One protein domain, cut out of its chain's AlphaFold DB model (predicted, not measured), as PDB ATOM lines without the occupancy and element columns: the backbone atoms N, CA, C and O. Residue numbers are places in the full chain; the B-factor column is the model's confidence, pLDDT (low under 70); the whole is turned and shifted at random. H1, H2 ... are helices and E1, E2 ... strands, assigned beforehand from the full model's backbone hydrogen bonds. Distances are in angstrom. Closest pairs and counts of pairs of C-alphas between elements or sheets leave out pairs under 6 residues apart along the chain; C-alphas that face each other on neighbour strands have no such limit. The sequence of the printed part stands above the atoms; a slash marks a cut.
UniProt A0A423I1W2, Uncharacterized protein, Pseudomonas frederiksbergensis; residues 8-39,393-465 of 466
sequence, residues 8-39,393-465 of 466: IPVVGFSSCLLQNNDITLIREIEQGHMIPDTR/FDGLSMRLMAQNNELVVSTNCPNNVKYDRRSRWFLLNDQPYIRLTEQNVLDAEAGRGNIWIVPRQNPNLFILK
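What this domain is: This is residues 8 to 39 and 393 to 465 of the 466 residues of an uncharacterized protein of Pseudomonas frederiksbergensis (UniProt A0A423I1W2). Picture a small two-sheet sandwich, only partly face to face, in which E1, E4, E3 and E8 make one sheet and E5, E6 and E7 the other. H2 sits at one end, standing over E3, while H1 lies at the opposite end, and beyond H1 the short strands E2 and E9 pair as a small outlying tab. The printed part has 105 residues, with two named helices and nine named strands in the order E1 H1 E2 E3 E4 E5 E6 E7 H2 E8 E9. The first sheet runs E1 E4 E3 E8 and is mixed, the second runs E5 E6 E7 and is antiparallel, as is the pair E2 E9; the class is mixed, helices and strands. The whole is compact, with a radius of gyration of the C-alphas of 14.3 A, yet elongated in outline, spanning 50 by 28 by 21 A.

Where its parts are: Find C-alpha 10 at (33.457, -38.223, -67.736), where E1 begins; it covers residues 10 to 12. H1, residues 20 to 30, starts at C-alpha 20, (37.021, -54.522, -73.714), and is 15.7 A long. E2 is residues 34 to 36. Past the cut, look for E3, residues 395 to 403, 23.6 A long, which bends by 54 degrees at residue 400. E4, residues 406 to 411, is 15.9 A long. Then come E5, residues 417 to 420, E6, residues 425 to 428, and E7, residues 431 to 435, with lengths of 10.3, 9.5 and 11.5 A. H2, residues 438 to 445, is 10.7 A long, and E8, residues 451 to 455, is 13.0 A long. E9, residues 462 to 464, ends at C-alpha 464, (29.076, -61.963, -87.679).

How they stand to each other: Begin at the edge strand E1, which is parallel to E4 at 41 degrees, with N 11 and O 409 2.8 A apart. E3 and E4 form a hairpin, antiparallel at 165 degrees, with N 399 and O 410 2.8 A apart. E8, the other edge strand, is antiparallel to E3 at 169 degrees; N 396 and O 454 are 2.8 A apart. E5, E6 and E7 are a meander, each strand the antiparallel neighbour of the one before: look at N 418 and O 427, 3.0 A, and N 426 and O 434, 2.8 A. The two sheets make a sandwich, two sheets face to face: their facing parts are 10.0 A centre to centre and their best planes 11 degrees apart. Across it, the closest C-alphas of E4 and E5 are those of Val 409 and Tyr 419, 6.9 A apart. H2 is on the first sheet, over E3 at a height over the sheet of 9.1 A, and stands up from the sheet at 56 degrees; its closest C-alphas to E3 are those of Ala 444 and Met 401, 4.6 A apart. H1 is on the sheet E5 E6 E7, over E6 and E7 at a height of 9.7 A, and runs along the strands, at 17 degrees to E6 on the local plane. The C-alphas of Arg 27 and Tyr 433 are the closest of H1 and E7, 5.8 A apart. In H1 and H2 every O i to N i+4 pair is within hydrogen-bond range. E2 and E9 are antiparallel at 137 degrees, with N 35 and O 463 2.9 A apart. H1 and H2 are apart.

The domain as a whole: The two C-alphas farthest apart, those of Arg 39 and Asn 404, are 50.9 A from each other. Residues 40 to 392 are not printed, and C-alphas 39 and 393 stand 30.3 A apart across that cut. Of the links printed whole, none is long; E1 to H1 and E8 to E9 are short, the others tight. The mean pLDDT of the printed part is 91.2, and no printed residue is under 70.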
ATOM      1  N   ILE A   8      33.106 -34.264 -73.779       90.31
ATOM      2  CA  ILE A   8      32.529 -33.909 -72.485       90.31
ATOM      3  C   ILE A   8      33.249 -34.666 -71.351       90.31
ATOM      4  O   ILE A   8      33.530 -35.859 -71.514       90.31
ATOM      5  N   PRO A   9      33.530 -34.022 -70.198       89.81
ATOM      6  CA  PRO A   9      34.127 -34.684 -69.041       89.81
ATOM      7  C   PRO A   9      33.329 -35.906 -68.576       89.81
ATOM      8  O   PRO A   9      32.097 -35.889 -68.524       89.81
ATOM      9  N   VAL A  10      34.047 -36.968 -68.206       88.06
ATOM     10  CA  VAL A  10      33.457 -38.223 -67.736       88.06
ATOM     11  C   VAL A  10      33.603 -38.323 -66.222       88.06
ATOM     12  O   VAL A  10      34.709 -38.295 -65.684       88.06
ATOM     13  N   VAL A  11      32.474 -38.466 -65.539       84.75
ATOM     14  CA  VAL A  11      32.370 -38.713 -64.104       84.75
ATOM     15  C   VAL A  11      32.070 -40.200 -63.922       84.75
ATOM     16  O   VAL A  11      30.953 -40.671 -64.140       84.75
ATOM     17  N   GLY A  12      33.100 -40.967 -63.572       75.69
ATOM     18  CA  GLY A  12      32.937 -42.368 -63.194       75.69
ATOM     19  C   GLY A  12      32.239 -42.488 -61.838       75.69
ATOM     20  O   GLY A  12      32.564 -41.729 -60.927       75.69
ATOM     21  N   PHE A  13      31.312 -43.437 -61.682       72.38
ATOM     22  CA  PHE A  13      30.636 -43.672 -60.393       72.38
ATOM     23  C   PHE A  13      30.837 -45.077 -59.805       72.38
ATOM     24  O   PHE A  13      30.465 -45.313 -58.657       72.38
ATOM     25  N   SER A  14      31.428 -46.015 -60.550       70.00
ATOM     26  CA  SER A  14      31.733 -47.368 -60.066       70.00
ATOM     27  C   SER A  14      32.833 -48.043 -60.898       70.00
ATOM     28  O   SER A  14      33.356 -47.458 -61.847       70.00
ATOM     29  N   SER A  15      33.228 -49.263 -60.515       78.12
ATOM     30  CA  SER A  15      34.172 -50.091 -61.270       78.12
ATOM     31  C   SER A  15      33.490 -50.763 -62.462       78.12
ATOM     32  O   SER A  15      32.502 -51.479 -62.287       78.12
ATOM     33  N   CYS A  16      34.056 -50.595 -63.658       87.38
ATOM     34  CA  CYS A  16      33.594 -51.287 -64.859       87.38
ATOM     35  C   CYS A  16      33.845 -52.795 -64.733       87.38
ATOM     36  O   CYS A  16      34.993 -53.222 -64.619       87.38
ATOM     37  N   LEU A  17      32.779 -53.598 -64.764       90.94
ATOM     38  CA  LEU A  17      32.868 -55.066 -64.742       90.94
ATOM     39  C   LEU A  17      32.981 -55.677 -66.142       90.94
ATOM     40  O   LEU A  17      33.254 -56.872 -66.285       90.94
ATOM     41  N   LEU A  18      32.753 -54.862 -67.171       92.81
ATOM     42  CA  LEU A  18      32.864 -55.259 -68.563       92.81
ATOM     43  C   LEU A  18      34.322 -55.222 -69.016       92.81
ATOM     44  O   LEU A  18      35.060 -54.275 -68.747       92.81
ATOM     45  N   GLN A  19      34.722 -56.250 -69.752       93.38
ATOM     46  CA  GLN A  19      35.993 -56.284 -70.457       93.38
ATOM     47  C   GLN A  19      35.877 -55.536 -71.793       93.38
ATOM     48  O   GLN A  19      34.785 -55.322 -72.323       93.38
ATOM     49  N   ASN A  20      37.014 -55.192 -72.406       92.25
ATOM     50  CA  ASN A  20      37.021 -54.522 -73.714       92.25
ATOM     51  C   ASN A  20      36.274 -55.321 -74.798       92.25
ATOM     52  O   ASN A  20      35.644 -54.718 -75.670       92.25
ATOM     53  N   ASN A  21      36.313 -56.655 -74.732       94.12
ATOM     54  CA  ASN A  21      35.582 -57.528 -75.651       94.12
ATOM     55  C   ASN A  21      34.063 -57.437 -75.442       94.12
ATOM     56  O   ASN A  21      33.335 -57.392 -76.429       94.12
ATOM     57  N   ASP A  22      33.594 -57.325 -74.194       95.12
ATOM     58  CA  ASP A  22      32.169 -57.158 -73.881       95.12
ATOM     59  C   ASP A  22      31.640 -55.831 -74.455       95.12
ATOM     60  O   ASP A  22      30.601 -55.788 -75.110       95.12
ATOM     61  N   ILE A  23      32.393 -54.740 -74.266       94.12
ATOM     62  CA  ILE A  23      32.045 -53.403 -74.781       94.12
ATOM     63  C   ILE A  23      32.067 -53.378 -76.311       94.12
ATOM     64  O   ILE A  23      31.204 -52.765 -76.942       94.12
ATOM     65  N   THR A  24      33.040 -54.065 -76.912       94.94
ATOM     66  CA  THR A  24      33.110 -54.224 -78.367       94.94
ATOM     67  C   THR A  24      31.887 -54.979 -78.877       94.94
ATOM     68  O   THR A  24      31.234 -54.491 -79.789       94.94
ATOM     69  N   LEU A  25      31.508 -56.097 -78.254       95.25
ATOM     70  CA  LEU A  25      30.320 -56.860 -78.638       95.25
ATOM     71  C   LEU A  25      29.037 -56.018 -78.560       95.25
ATOM     72  O   LEU A  25      28.272 -56.008 -79.521       95.25
ATOM     73  N   ILE A  26      28.827 -55.272 -77.468       94.50
ATOM     74  CA  ILE A  26      27.681 -54.355 -77.319       94.50
ATOM     75  C   ILE A  26      27.610 -53.370 -78.493       94.50
ATOM     76  O   ILE A  26      26.542 -53.162 -79.070       94.50
ATOM     77  N   ARG A  27      28.752 -52.786 -78.876       94.88
ATOM     78  CA  ARG A  27      28.829 -51.866 -80.015       94.88
ATOM     79  C   ARG A  27      28.507 -52.564 -81.337       94.88
ATOM     80  O   ARG A  27      27.721 -52.033 -82.113       94.88
ATOM     81  N   GLU A  28      29.107 -53.720 -81.607       94.62
ATOM     82  CA  GLU A  28      28.912 -54.435 -82.876       94.62
ATOM     83  C   GLU A  28      27.470 -54.943 -83.053       94.62
ATOM     84  O   GLU A  28      26.987 -55.016 -84.185       94.62
ATOM     85  N   ILE A  29      26.769 -55.264 -81.958       92.00
ATOM     86  CA  ILE A  29      25.335 -55.603 -81.976       92.00
ATOM     87  C   ILE A  29      24.505 -54.378 -82.372       92.00
ATOM     88  O   ILE A  29      23.703 -54.459 -83.300       92.00
ATOM     89  N   GLU A  30      24.730 -53.229 -81.727       89.81
ATOM     90  CA  GLU A  30      24.001 -51.984 -82.022       89.81
ATOM     91  C   GLU A  30      24.237 -51.497 -83.460       89.81
ATOM     92  O   GLU A  30      23.321 -51.028 -84.132       89.81
ATOM     93  N   GLN A  31      25.460 -51.661 -83.973       90.19
ATOM     94  CA  GLN A  31      25.806 -51.339 -85.361       90.19
ATOM     95  C   GLN A  31      25.274 -52.369 -86.376       90.19
ATOM     96  O   GLN A  31      25.315 -52.131 -87.585       90.19
ATOM     97  N   GLY A  32      24.764 -53.513 -85.913       90.06
ATOM     98  CA  GLY A  32      24.222 -54.577 -86.756       90.06
ATOM     99  C   GLY A  32      25.277 -55.417 -87.485       90.06
ATOM    100  O   GLY A  32      24.934 -56.105 -88.451       90.06
ATOM    101  N   HIS A  33      26.540 -55.366 -87.051       93.88
ATOM    102  CA  HIS A  33      27.610 -56.245 -87.538       93.88
ATOM    103  C   HIS A  33      27.558 -57.625 -86.875       93.88
ATOM    104  O   HIS A  33      27.865 -58.628 -87.519       93.88
ATOM    105  N   MET A  34      27.134 -57.682 -85.611       95.25
ATOM    106  CA  MET A  34      26.808 -58.922 -84.908       95.25
ATOM    107  C   MET A  34      25.290 -59.090 -84.872       95.25
ATOM    108  O   MET A  34      24.567 -58.181 -84.470       95.25
ATOM    109  N   ILE A  35      24.802 -60.252 -85.301       93.81
ATOM    110  CA  ILE A  35      23.376 -60.593 -85.310       93.81
ATOM    111  C   ILE A  35      23.117 -61.844 -84.468       93.81
ATOM    112  O   ILE A  35      24.026 -62.664 -84.321       93.81
ATOM    113  N   PRO A  36      21.900 -62.012 -83.922       94.81
ATOM    114  CA  PRO A  36      21.526 -63.216 -83.190       94.81
ATOM    115  C   PRO A  36      21.808 -64.504 -83.975       94.81
ATOM    116  O   PRO A  36      21.472 -64.604 -85.158       94.81
ATOM    117  N   ASP A  37      22.416 -65.494 -83.320       94.38
ATOM    118  CA  ASP A  37      22.701 -66.795 -83.920       94.38
ATOM    119  C   ASP A  37      21.466 -67.696 -83.910       94.38
ATOM    120  O   ASP A  37      21.211 -68.446 -82.968       94.38
ATOM    121  N   THR A  38      20.695 -67.637 -84.989       93.06
ATOM    122  CA  THR A  38      19.480 -68.440 -85.150       93.06
ATOM    123  C   THR A  38      19.734 -69.818 -85.753       93.06
ATOM    124  O   THR A  38      18.783 -70.530 -86.059       93.06
ATOM    125  N   ARG A  39      20.990 -70.257 -85.926       90.56
ATOM    126  CA  ARG A  39      21.274 -71.578 -86.521       90.56
ATOM    127  C   ARG A  39      20.667 -72.728 -85.714       90.56
ATOM    128  O   ARG A  39      20.165 -73.682 -86.303       90.56
ATOM    129  N   PHE A 393      25.870 -54.208 -60.685       79.12
ATOM    130  CA  PHE A 393      25.306 -54.117 -62.027       79.12
ATOM    131  C   PHE A 393      26.293 -54.689 -63.052       79.12
ATOM    132  O   PHE A 393      27.315 -54.068 -63.351       79.12
ATOM    133  N   ASP A 394      25.978 -55.872 -63.586       86.31
ATOM    134  CA  ASP A 394      26.755 -56.523 -64.644       86.31
ATOM    135  C   ASP A 394      26.333 -56.032 -66.038       86.31
ATOM    136  O   ASP A 394      25.612 -56.688 -66.795       86.31
ATOM    137  N   GLY A 395      26.753 -54.814 -66.364       91.00
ATOM    138  CA  GLY A 395      26.433 -54.183 -67.635       91.00
ATOM    139  C   GLY A 395      27.098 -52.826 -67.804       91.00
ATOM    140  O   GLY A 395      27.958 -52.420 -67.024       91.00
ATOM    141  N   LEU A 396      26.680 -52.114 -68.841       93.19
ATOM    142  CA  LEU A 396      27.100 -50.762 -69.170       93.19
ATOM    143  C   LEU A 396      25.987 -49.777 -68.817       93.19
ATOM    144  O   LEU A 396      24.851 -49.925 -69.263       93.19
ATOM    145  N   SER A 397      26.314 -48.762 -68.027       92.88
ATOM    146  CA  SER A 397      25.421 -47.649 -67.728       92.88
ATOM    147  C   SER A 397      26.049 -46.356 -68.220       92.88
ATOM    148  O   SER A 397      27.222 -46.078 -67.957       92.88
ATOM    149  N   MET A 398      25.272 -45.565 -68.950       92.88
ATOM    150  CA  MET A 398      25.691 -44.265 -69.457       92.88
ATOM    151  C   MET A 398      24.557 -43.273 -69.270       92.88
ATOM    152  O   MET A 398      23.398 -43.581 -69.533       92.88
ATOM    153  N   ARG A 399      24.887 -42.060 -68.853       92.88
ATOM    154  CA  ARG A 399      23.939 -40.959 -68.734       92.88
ATOM    155  C   ARG A 399      24.642 -39.663 -69.086       92.88
ATOM    156  O   ARG A 399      25.730 -39.398 -68.589       92.88
ATOM    157  N   LEU A 400      24.003 -38.846 -69.912       93.44
ATOM    158  CA  LEU A 400      24.407 -37.458 -70.099       93.44
ATOM    159  C   LEU A 400      23.593 -36.613 -69.116       93.44
ATOM    160  O   LEU A 400      22.371 -36.741 -69.077       93.44
ATOM    161  N   MET A 401      24.245 -35.791 -68.297       91.12
ATOM    162  CA  MET A 401      23.565 -34.958 -67.300       91.12
ATOM    163  C   MET A 401      24.290 -33.629 -67.095       91.12
ATOM    164  O   MET A 401      25.473 -33.519 -67.401       91.12
ATOM    165  N   ALA A 402      23.592 -32.636 -66.551       90.50
ATOM    166  CA  ALA A 402      24.211 -31.405 -66.081       90.50
ATOM    167  C   ALA A 402      24.728 -31.564 -64.640       90.50
ATOM    168  O   ALA A 402      23.997 -32.019 -63.758       90.50
ATOM    169  N   GLN A 403      25.966 -31.151 -64.387       87.94
ATOM    170  CA  GLN A 403      26.566 -31.044 -63.060       87.94
ATOM    171  C   GLN A 403      27.298 -29.704 -62.969       87.94
ATOM    172  O   GLN A 403      28.107 -29.384 -63.829       87.94
ATOM    173  N   ASN A 404      27.005 -28.902 -61.941       87.00
ATOM    174  CA  ASN A 404      27.579 -27.558 -61.772       87.00
ATOM    175  C   ASN A 404      27.438 -26.659 -63.019       87.00
ATOM    176  O   ASN A 404      28.335 -25.884 -63.333       87.00
ATOM    177  N   ASN A 405      26.294 -26.751 -63.709       82.88
ATOM    178  CA  ASN A 405      25.993 -25.998 -64.932       82.88
ATOM    179  C   ASN A 405      26.858 -26.370 -66.159       82.88
ATOM    180  O   ASN A 405      26.848 -25.650 -67.155       82.88
ATOM    181  N   GLU A 406      27.562 -27.505 -66.110       88.69
ATOM    182  CA  GLU A 406      28.284 -28.103 -67.235       88.69
ATOM    183  C   GLU A 406      27.703 -29.477 -67.578       88.69
ATOM    184  O   GLU A 406      27.209 -30.196 -66.709       88.69
ATOM    185  N   LEU A 407      27.758 -29.862 -68.853       90.69
ATOM    186  CA  LEU A 407      27.436 -31.229 -69.252       90.69
ATOM    187  C   LEU A 407      28.540 -32.177 -68.786       90.69
ATOM    188  O   LEU A 407      29.721 -31.878 -68.940       90.69
ATOM    189  N   VAL A 408      28.145 -33.340 -68.273       93.38
ATOM    190  CA  VAL A 408      29.037 -34.435 -67.886       93.38
ATOM    191  C   VAL A 408      28.453 -35.783 -68.304       93.38
ATOM    192  O   VAL A 408      27.232 -35.975 -68.342       93.38
ATOM    193  N   VAL A 409      29.329 -36.741 -68.597       93.25
ATOM    194  CA  VAL A 409      28.951 -38.144 -68.804       93.25
ATOM    195  C   VAL A 409      29.094 -38.893 -67.490       93.25
ATOM    196  O   VAL A 409      30.198 -39.030 -66.978       93.25
ATOM    197  N   SER A 410      27.997 -39.424 -66.967       93.00
ATOM    198  CA  SER A 410      27.987 -40.323 -65.815       93.00
ATOM    199  C   SER A 410      27.972 -41.775 -66.292       93.00
ATOM    200  O   SER A 410      27.087 -42.170 -67.056       93.00
ATOM    201  N   THR A 411      28.968 -42.571 -65.894       93.00
ATOM    202  CA  THR A 411      29.099 -43.975 -66.330       93.00
ATOM    203  C   THR A 411      29.846 -44.851 -65.320       93.00
ATOM    204  O   THR A 411      30.676 -44.372 -64.547       93.00
ATOM    205  N   ASN A 412      29.594 -46.160 -65.356       92.69
ATOM    206  CA  ASN A 412      30.398 -47.155 -64.649       92.69
ATOM    207  C   ASN A 412      31.671 -47.576 -65.413       92.69
ATOM    208  O   ASN A 412      32.521 -48.251 -64.844       92.69
ATOM    209  N   CYS A 413      31.826 -47.178 -66.682       93.12
ATOM    210  CA  CYS A 413      32.963 -47.547 -67.531       93.12
ATOM    211  C   CYS A 413      33.702 -46.315 -68.095       93.12
ATOM    212  O   CYS A 413      33.736 -46.112 -69.311       93.12
ATOM    213  N   PRO A 414      34.326 -45.482 -67.234       92.75
ATOM    214  CA  PRO A 414      34.847 -44.165 -67.620       92.75
ATOM    215  C   PRO A 414      36.017 -44.205 -68.612       92.75
ATOM    216  O   PRO A 414      36.236 -43.245 -69.342       92.75
ATOM    217  N   ASN A 415      36.753 -45.318 -68.674       92.00
ATOM    218  CA  ASN A 415      37.855 -45.487 -69.626       92.00
ATOM    219  C   ASN A 415      37.371 -45.852 -71.036       92.00
ATOM    220  O   ASN A 415      38.122 -45.721 -71.999       92.00
ATOM    221  N   ASN A 416      36.134 -46.333 -71.153       94.12
ATOM    222  CA  ASN A 416      35.605 -46.905 -72.383       94.12
ATOM    223  C   ASN A 416      34.505 -46.040 -73.000       94.12
ATOM    224  O   ASN A 416      34.296 -46.119 -74.207       94.12
ATOM    225  N   VAL A 417      33.820 -45.223 -72.196       94.62
ATOM    226  CA  VAL A 417      32.722 -44.360 -72.638       94.62
ATOM    227  C   VAL A 417      33.200 -42.921 -72.764       94.62
ATOM    228  O   VAL A 417      33.739 -42.350 -71.818       94.62
ATOM    229  N   LYS A 418      32.934 -42.304 -73.913       95.00
ATOM    230  CA  LYS A 418      33.086 -40.860 -74.126       95.00
ATOM    231  C   LYS A 418      31.829 -40.306 -74.784       95.00
ATOM    232  O   LYS A 418      31.030 -41.058 -75.336       95.00
ATOM    233  N   TYR A 419      31.662 -38.991 -74.751       95.06
ATOM    234  CA  TYR A 419      30.617 -38.310 -75.507       95.06
ATOM    235  C   TYR A 419      31.213 -37.122 -76.250       95.06
ATOM    236  O   TYR A 419      31.871 -36.278 -75.640       95.06
ATOM    237  N   ASP A 420      30.988 -37.069 -77.561       94.94
ATOM    238  CA  ASP A 420      31.364 -35.935 -78.402       94.94
ATOM    239  C   ASP A 420      30.147 -35.031 -78.611       94.94
ATOM    240  O   ASP A 420      29.204 -35.383 -79.326       94.94
ATOM    241  N   ARG A 421      30.185 -33.843 -78.002       90.94
ATOM    242  CA  ARG A 421      29.086 -32.873 -78.031       90.94
ATOM    243  C   ARG A 421      28.746 -32.431 -79.447       90.94
ATOM    244  O   ARG A 421      27.574 -32.265 -79.779       90.94
ATOM    245  N   ARG A 422      29.759 -32.267 -80.302       90.44
ATOM    246  CA  ARG A 422      29.574 -31.729 -81.654       90.44
ATOM    247  C   ARG A 422      28.833 -32.709 -82.549       90.44
ATOM    248  O   ARG A 422      27.894 -32.336 -83.251       90.44
ATOM    249  N   SER A 423      29.270 -33.962 -82.550       93.00
ATOM    250  CA  SER A 423      28.668 -35.009 -83.376       93.00
ATOM    251  C   SER A 423      27.446 -35.665 -82.709       93.00
ATOM    252  O   SER A 423      26.632 -36.299 -83.394       93.00
ATOM    253  N   ARG A 424      27.272 -35.420 -81.401       94.69
ATOM    254  CA  ARG A 424      26.243 -35.958 -80.503       94.69
ATOM    255  C   ARG A 424      26.334 -37.468 -80.301       94.69
ATOM    256  O   ARG A 424      25.327 -38.101 -79.989       94.69
ATOM    257  N   TRP A 425      27.512 -38.051 -80.487       95.31
ATOM    258  CA  TRP A 425      27.724 -39.486 -80.320       95.31
ATOM    259  C   TRP A 425      28.245 -39.821 -78.930       95.31
ATOM    260  O   TRP A 425      29.235 -39.250 -78.472       95.31
ATOM    261  N   PHE A 426      27.634 -40.826 -78.311       95.38
ATOM    262  CA  PHE A 426      28.357 -41.675 -77.379       95.38
ATOM    263  C   PHE A 426      29.362 -42.520 -78.153       95.38
ATOM    264  O   PHE A 426      29.041 -43.078 -79.206       95.38
ATOM    265  N   LEU A 427      30.568 -42.610 -77.612       95.50
ATOM    266  CA  LEU A 427      31.655 -43.409 -78.142       95.50
ATOM    267  C   LEU A 427      31.962 -44.535 -77.159       95.50
ATOM    268  O   LEU A 427      32.143 -44.272 -75.970       95.50
ATOM    269  N   LEU A 428      32.061 -45.761 -77.669       95.44
ATOM    270  CA  LEU A 428      32.537 -46.932 -76.938       95.44
ATOM    271  C   LEU A 428      33.873 -47.385 -77.522       95.44
ATOM    272  O   LEU A 428      33.952 -47.728 -78.705       95.44
ATOM    273  N   ASN A 429      34.925 -47.377 -76.700       94.25
ATOM    274  CA  ASN A 429      36.308 -47.614 -77.129       94.25
ATOM    275  C   ASN A 429      36.690 -46.726 -78.329       94.25
ATOM    276  O   ASN A 429      37.173 -47.216 -79.347       94.25
ATOM    277  N   ASP A 430      36.396 -45.426 -78.221       93.69
ATOM    278  CA  ASP A 430      36.656 -44.406 -79.249       93.69
ATOM    279  C   ASP A 430      35.930 -44.606 -80.592       93.69
ATOM    280  O   ASP A 430      36.250 -43.942 -81.576       93.69
ATOM    281  N   GLN A 431      34.920 -45.480 -80.645       93.69
ATOM    282  CA  GLN A 431      34.097 -45.713 -81.835       93.69
ATOM    283  C   GLN A 431      32.637 -45.293 -81.609       93.69
ATOM    284  O   GLN A 431      32.131 -45.485 -80.502       93.69
ATOM    285  N   PRO A 432      31.930 -44.767 -82.629       93.50
ATOM    286  CA  PRO A 432      30.524 -44.372 -82.515       93.50
ATOM    287  C   PRO A 432      29.620 -45.508 -82.030       93.50
ATOM    288  O   PRO A 432      29.693 -46.622 -82.546       93.50
ATOM    289  N   TYR A 433      28.751 -45.219 -81.064       94.06
ATOM    290  CA  TYR A 433      27.785 -46.174 -80.522       94.06
ATOM    291  C   TYR A 433      26.346 -45.697 -80.717       94.06
ATOM    292  O   TYR A 433      25.671 -46.160 -81.628       94.06
ATOM    293  N   ILE A 434      25.896 -44.720 -79.924       91.56
ATOM    294  CA  ILE A 434      24.540 -44.160 -80.006       91.56
ATOM    295  C   ILE A 434      24.630 -42.666 -80.283       91.56
ATOM    296  O   ILE A 434      25.369 -41.943 -79.611       91.56
ATOM    297  N   ARG A 435      23.839 -42.190 -81.249       93.94
ATOM    298  CA  ARG A 435      23.704 -40.762 -81.537       93.94
ATOM    299  C   ARG A 435      22.501 -40.183 -80.816       93.94
ATOM    300  O   ARG A 435      21.372 -40.608 -81.040       93.94
ATOM    301  N   LEU A 436      22.736 -39.154 -80.014       92.56
ATOM    302  CA  LEU A 436      21.677 -38.428 -79.334       92.56
ATOM    303  C   LEU A 436      20.983 -37.436 -80.270       92.56
ATOM    304  O   LEU A 436      21.608 -36.723 -81.069       92.56
ATOM    305  N   THR A 437      19.661 -37.359 -80.138       93.69
ATOM    306  CA  THR A 437      18.881 -36.277 -80.746       93.69
ATOM    307  C   THR A 437      19.197 -34.952 -80.052       93.69
ATOM    308  O   THR A 437      19.709 -34.936 -78.935       93.69
ATOM    309  N   GLU A 438      18.894 -33.826 -80.698       92.69
ATOM    310  CA  GLU A 438      19.077 -32.503 -80.075       92.69
ATOM    311  C   GLU A 438      18.236 -32.379 -78.804       92.69
ATOM    312  O   GLU A 438      18.726 -31.902 -77.786       92.69
ATOM    313  N   GLN A 439      17.021 -32.928 -78.832       92.31
ATOM    314  CA  GLN A 439      16.137 -32.963 -77.676       92.31
ATOM    315  C   GLN A 439      16.764 -33.705 -76.489       92.31
ATOM    316  O   GLN A 439      16.719 -33.205 -75.372       92.31
ATOM    317  N   ASN A 440      17.424 -34.850 -76.715       91.62
ATOM    318  CA  ASN A 440      18.086 -35.575 -75.623       91.62
ATOM    319  C   ASN A 440      19.207 -34.761 -74.966       91.62
ATOM    320  O   ASN A 440      19.418 -34.888 -73.761       91.62
ATOM    321  N   VAL A 441      19.926 -33.944 -75.743       91.31
ATOM    322  CA  VAL A 441      20.984 -33.072 -75.215       91.31
ATOM    323  C   VAL A 441      20.377 -31.930 -74.405       91.31
ATOM    324  O   VAL A 441      20.798 -31.713 -73.274       91.31
ATOM    325  N   LEU A 442      19.339 -31.271 -74.930       91.56
ATOM    326  CA  LEU A 442      18.615 -30.210 -74.218       91.56
ATOM    327  C   LEU A 442      18.002 -30.714 -72.905       91.56
ATOM    328  O   LEU A 442      18.053 -30.032 -71.883       91.56
ATOM    329  N   ASP A 443      17.444 -31.925 -72.908       91.50
ATOM    330  CA  ASP A 443      16.914 -32.540 -71.695       91.50
ATOM    331  C   ASP A 443      18.022 -32.846 -70.687       91.50
ATOM    332  O   ASP A 443      17.839 -32.594 -69.498       91.50
ATOM    333  N   ALA A 444      19.191 -33.313 -71.135       90.44
ATOM    334  CA  ALA A 444      20.347 -33.507 -70.264       90.44
ATOM    335  C   ALA A 444      20.850 -32.195 -69.640       90.44
ATOM    336  O   ALA A 444      21.081 -32.161 -68.429       90.44
ATOM    337  N   GLU A 445      20.956 -31.122 -70.432       90.69
ATOM    338  CA  GLU A 445      21.317 -29.773 -69.967       90.69
ATOM    339  C   GLU A 445      20.304 -29.242 -68.939       90.69
ATOM    340  O   GLU A 445      20.682 -28.621 -67.950       90.69
ATOM    341  N   ALA A 446      19.020 -29.565 -69.110       89.69
ATOM    342  CA  ALA A 446      17.952 -29.210 -68.177       89.69
ATOM    343  C   ALA A 446      17.805 -30.176 -66.978       89.69
ATOM    344  O   ALA A 446      16.800 -30.121 -66.266       89.69
ATOM    345  N   GLY A 447      18.757 -31.092 -66.766       85.38
ATOM    346  CA  GLY A 447      18.753 -32.053 -65.653       85.38
ATOM    347  C   GLY A 447      17.810 -33.254 -65.823       85.38
ATOM    348  O   GLY A 447      17.713 -34.098 -64.933       85.38
ATOM    349  N   ARG A 448      17.147 -33.385 -66.975       85.06
ATOM    350  CA  ARG A 448      16.238 -34.484 -67.352       85.06
ATOM    351  C   ARG A 448      16.905 -35.521 -68.265       85.06
ATOM    352  O   ARG A 448      16.242 -36.172 -69.064       85.06
ATOM    353  N   GLY A 449      18.224 -35.668 -68.171       81.31
ATOM    354  CA  GLY A 449      18.983 -36.566 -69.038       81.31
ATOM    355  C   GLY A 449      18.610 -38.038 -68.859       81.31
ATOM    356  O   GLY A 449      18.553 -38.528 -67.724       81.31
ATOM    357  N   ASN A 450      18.408 -38.726 -69.986       86.06
ATOM    358  CA  ASN A 450      18.108 -40.156 -70.047       86.06
ATOM    359  C   ASN A 450      19.294 -41.003 -69.576       86.06
ATOM    360  O   ASN A 450      20.454 -40.640 -69.776       86.06
ATOM    361  N   ILE A 451      18.985 -42.151 -68.976       88.19
ATOM    362  CA  ILE A 451      19.960 -43.191 -68.660       88.19
ATOM    363  C   ILE A 451      19.820 -44.332 -69.668       88.19
ATOM    364  O   ILE A 451      18.718 -44.799 -69.943       88.19
ATOM    365  N   TRP A 452      20.947 -44.775 -70.209       90.56
ATOM    366  CA  TRP A 452      21.054 -45.957 -71.050       90.56
ATOM    367  C   TRP A 452      21.696 -47.064 -70.229       90.56
ATOM    368  O   TRP A 452      22.800 -46.898 -69.709       90.56
ATOM    369  N   ILE A 453      20.978 -48.173 -70.088       89.31
ATOM    370  CA  ILE A 453      21.400 -49.347 -69.329       89.31
ATOM    371  C   ILE A 453      21.423 -50.517 -70.306       89.31
ATOM    372  O   ILE A 453      20.397 -50.848 -70.895       89.31
ATOM    373  N   VAL A 454      22.594 -51.120 -70.487       90.56
ATOM    374  CA  VAL A 454      22.807 -52.236 -71.412       90.56
ATOM    375  C   VAL A 454      23.401 -53.405 -70.627       90.56
ATOM    376  O   VAL A 454      24.520 -53.277 -70.128       90.56
ATOM    377  N   PRO A 455      22.692 -54.536 -70.467       89.38
ATOM    378  CA  PRO A 455      23.240 -55.698 -69.770       89.38
ATOM    379  C   PRO A 455      24.397 -56.322 -70.565       89.38
ATOM    380  O   PRO A 455      24.467 -56.175 -71.792       89.38
ATOM    381  N   ARG A 456      25.296 -57.046 -69.880       91.81
ATOM    382  CA  ARG A 456      26.341 -57.846 -70.540       91.81
ATOM    383  C   ARG A 456      25.708 -58.796 -71.566       91.81
ATOM    384  O   ARG A 456      24.715 -59.460 -71.281       91.81
ATOM    385  N   GLN A 457      26.303 -58.865 -72.755       93.06
ATOM    386  CA  GLN A 457      25.867 -59.754 -73.832       93.06
ATOM    387  C   GLN A 457      26.694 -61.041 -73.824       93.06
ATOM    388  O   GLN A 457      27.910 -60.993 -73.636       93.06
ATOM    389  N   ASN A 458      26.054 -62.188 -74.054       93.44
ATOM    390  CA  ASN A 458      26.751 -63.465 -74.193       93.44
ATOM    391  C   ASN A 458      27.262 -63.623 -75.640       93.44
ATOM    392  O   ASN A 458      26.440 -63.752 -76.550       93.44
ATOM    393  N   PRO A 459      28.588 -63.646 -75.886       93.56
ATOM    394  CA  PRO A 459      29.144 -63.728 -77.239       93.56
ATOM    395  C   PRO A 459      28.722 -64.988 -78.000       93.56
ATOM    396  O   PRO A 459      28.656 -64.954 -79.224       93.56
ATOM    397  N   ASN A 460      28.390 -66.078 -77.302       94.81
ATOM    398  CA  ASN A 460      27.989 -67.337 -77.933       94.81
ATOM    399  C   ASN A 460      26.592 -67.280 -78.571       94.81
ATOM    400  O   ASN A 460      26.211 -68.204 -79.283       94.81
ATOM    401  N   LEU A 461      25.823 -66.216 -78.319       94.56
ATOM    402  CA  LEU A 461      24.476 -66.035 -78.861       94.56
ATOM    403  C   LEU A 461      24.439 -65.188 -80.135       94.56
ATOM    404  O   LEU A 461      23.353 -64.954 -80.672       94.56
ATOM    405  N   PHE A 462      25.590 -64.718 -80.618       95.75
ATOM    406  CA  PHE A 462      25.681 -63.831 -81.771       95.75
ATOM    407  C   PHE A 462      26.742 -64.309 -82.761       95.75
ATOM    408  O   PHE A 462      27.755 -64.899 -82.394       95.75
ATOM    409  N   ILE A 463      26.528 -64.000 -84.036       95.25
ATOM    410  CA  ILE A 463      27.453 -64.281 -85.135       95.25
ATOM    411  C   ILE A 463      27.679 -63.034 -85.983       95.25
ATOM    412  O   ILE A 463      26.828 -62.147 -86.051       95.25
ATOM    413  N   LEU A 464      28.815 -62.993 -86.679       94.75
ATOM    414  CA  LEU A 464      29.076 -61.963 -87.679       94.75
ATOM    415  C   LEU A 464      28.056 -62.064 -88.815       94.75
ATOM    416  O   LEU A 464      27.864 -63.132 -89.408       94.75
ATOM    417  N   LYS A 465      27.429 -60.932 -89.131       89.81
ATOM    418  CA  LYS A 465      26.562 -60.776 -90.294       89.81
ATOM    419  C   LYS A 465      27.406 -60.953 -91.558       89.81
ATOM    420  O   LYS A 465      28.327 -60.177 -91.795       89.81
TER     421      LYS A 465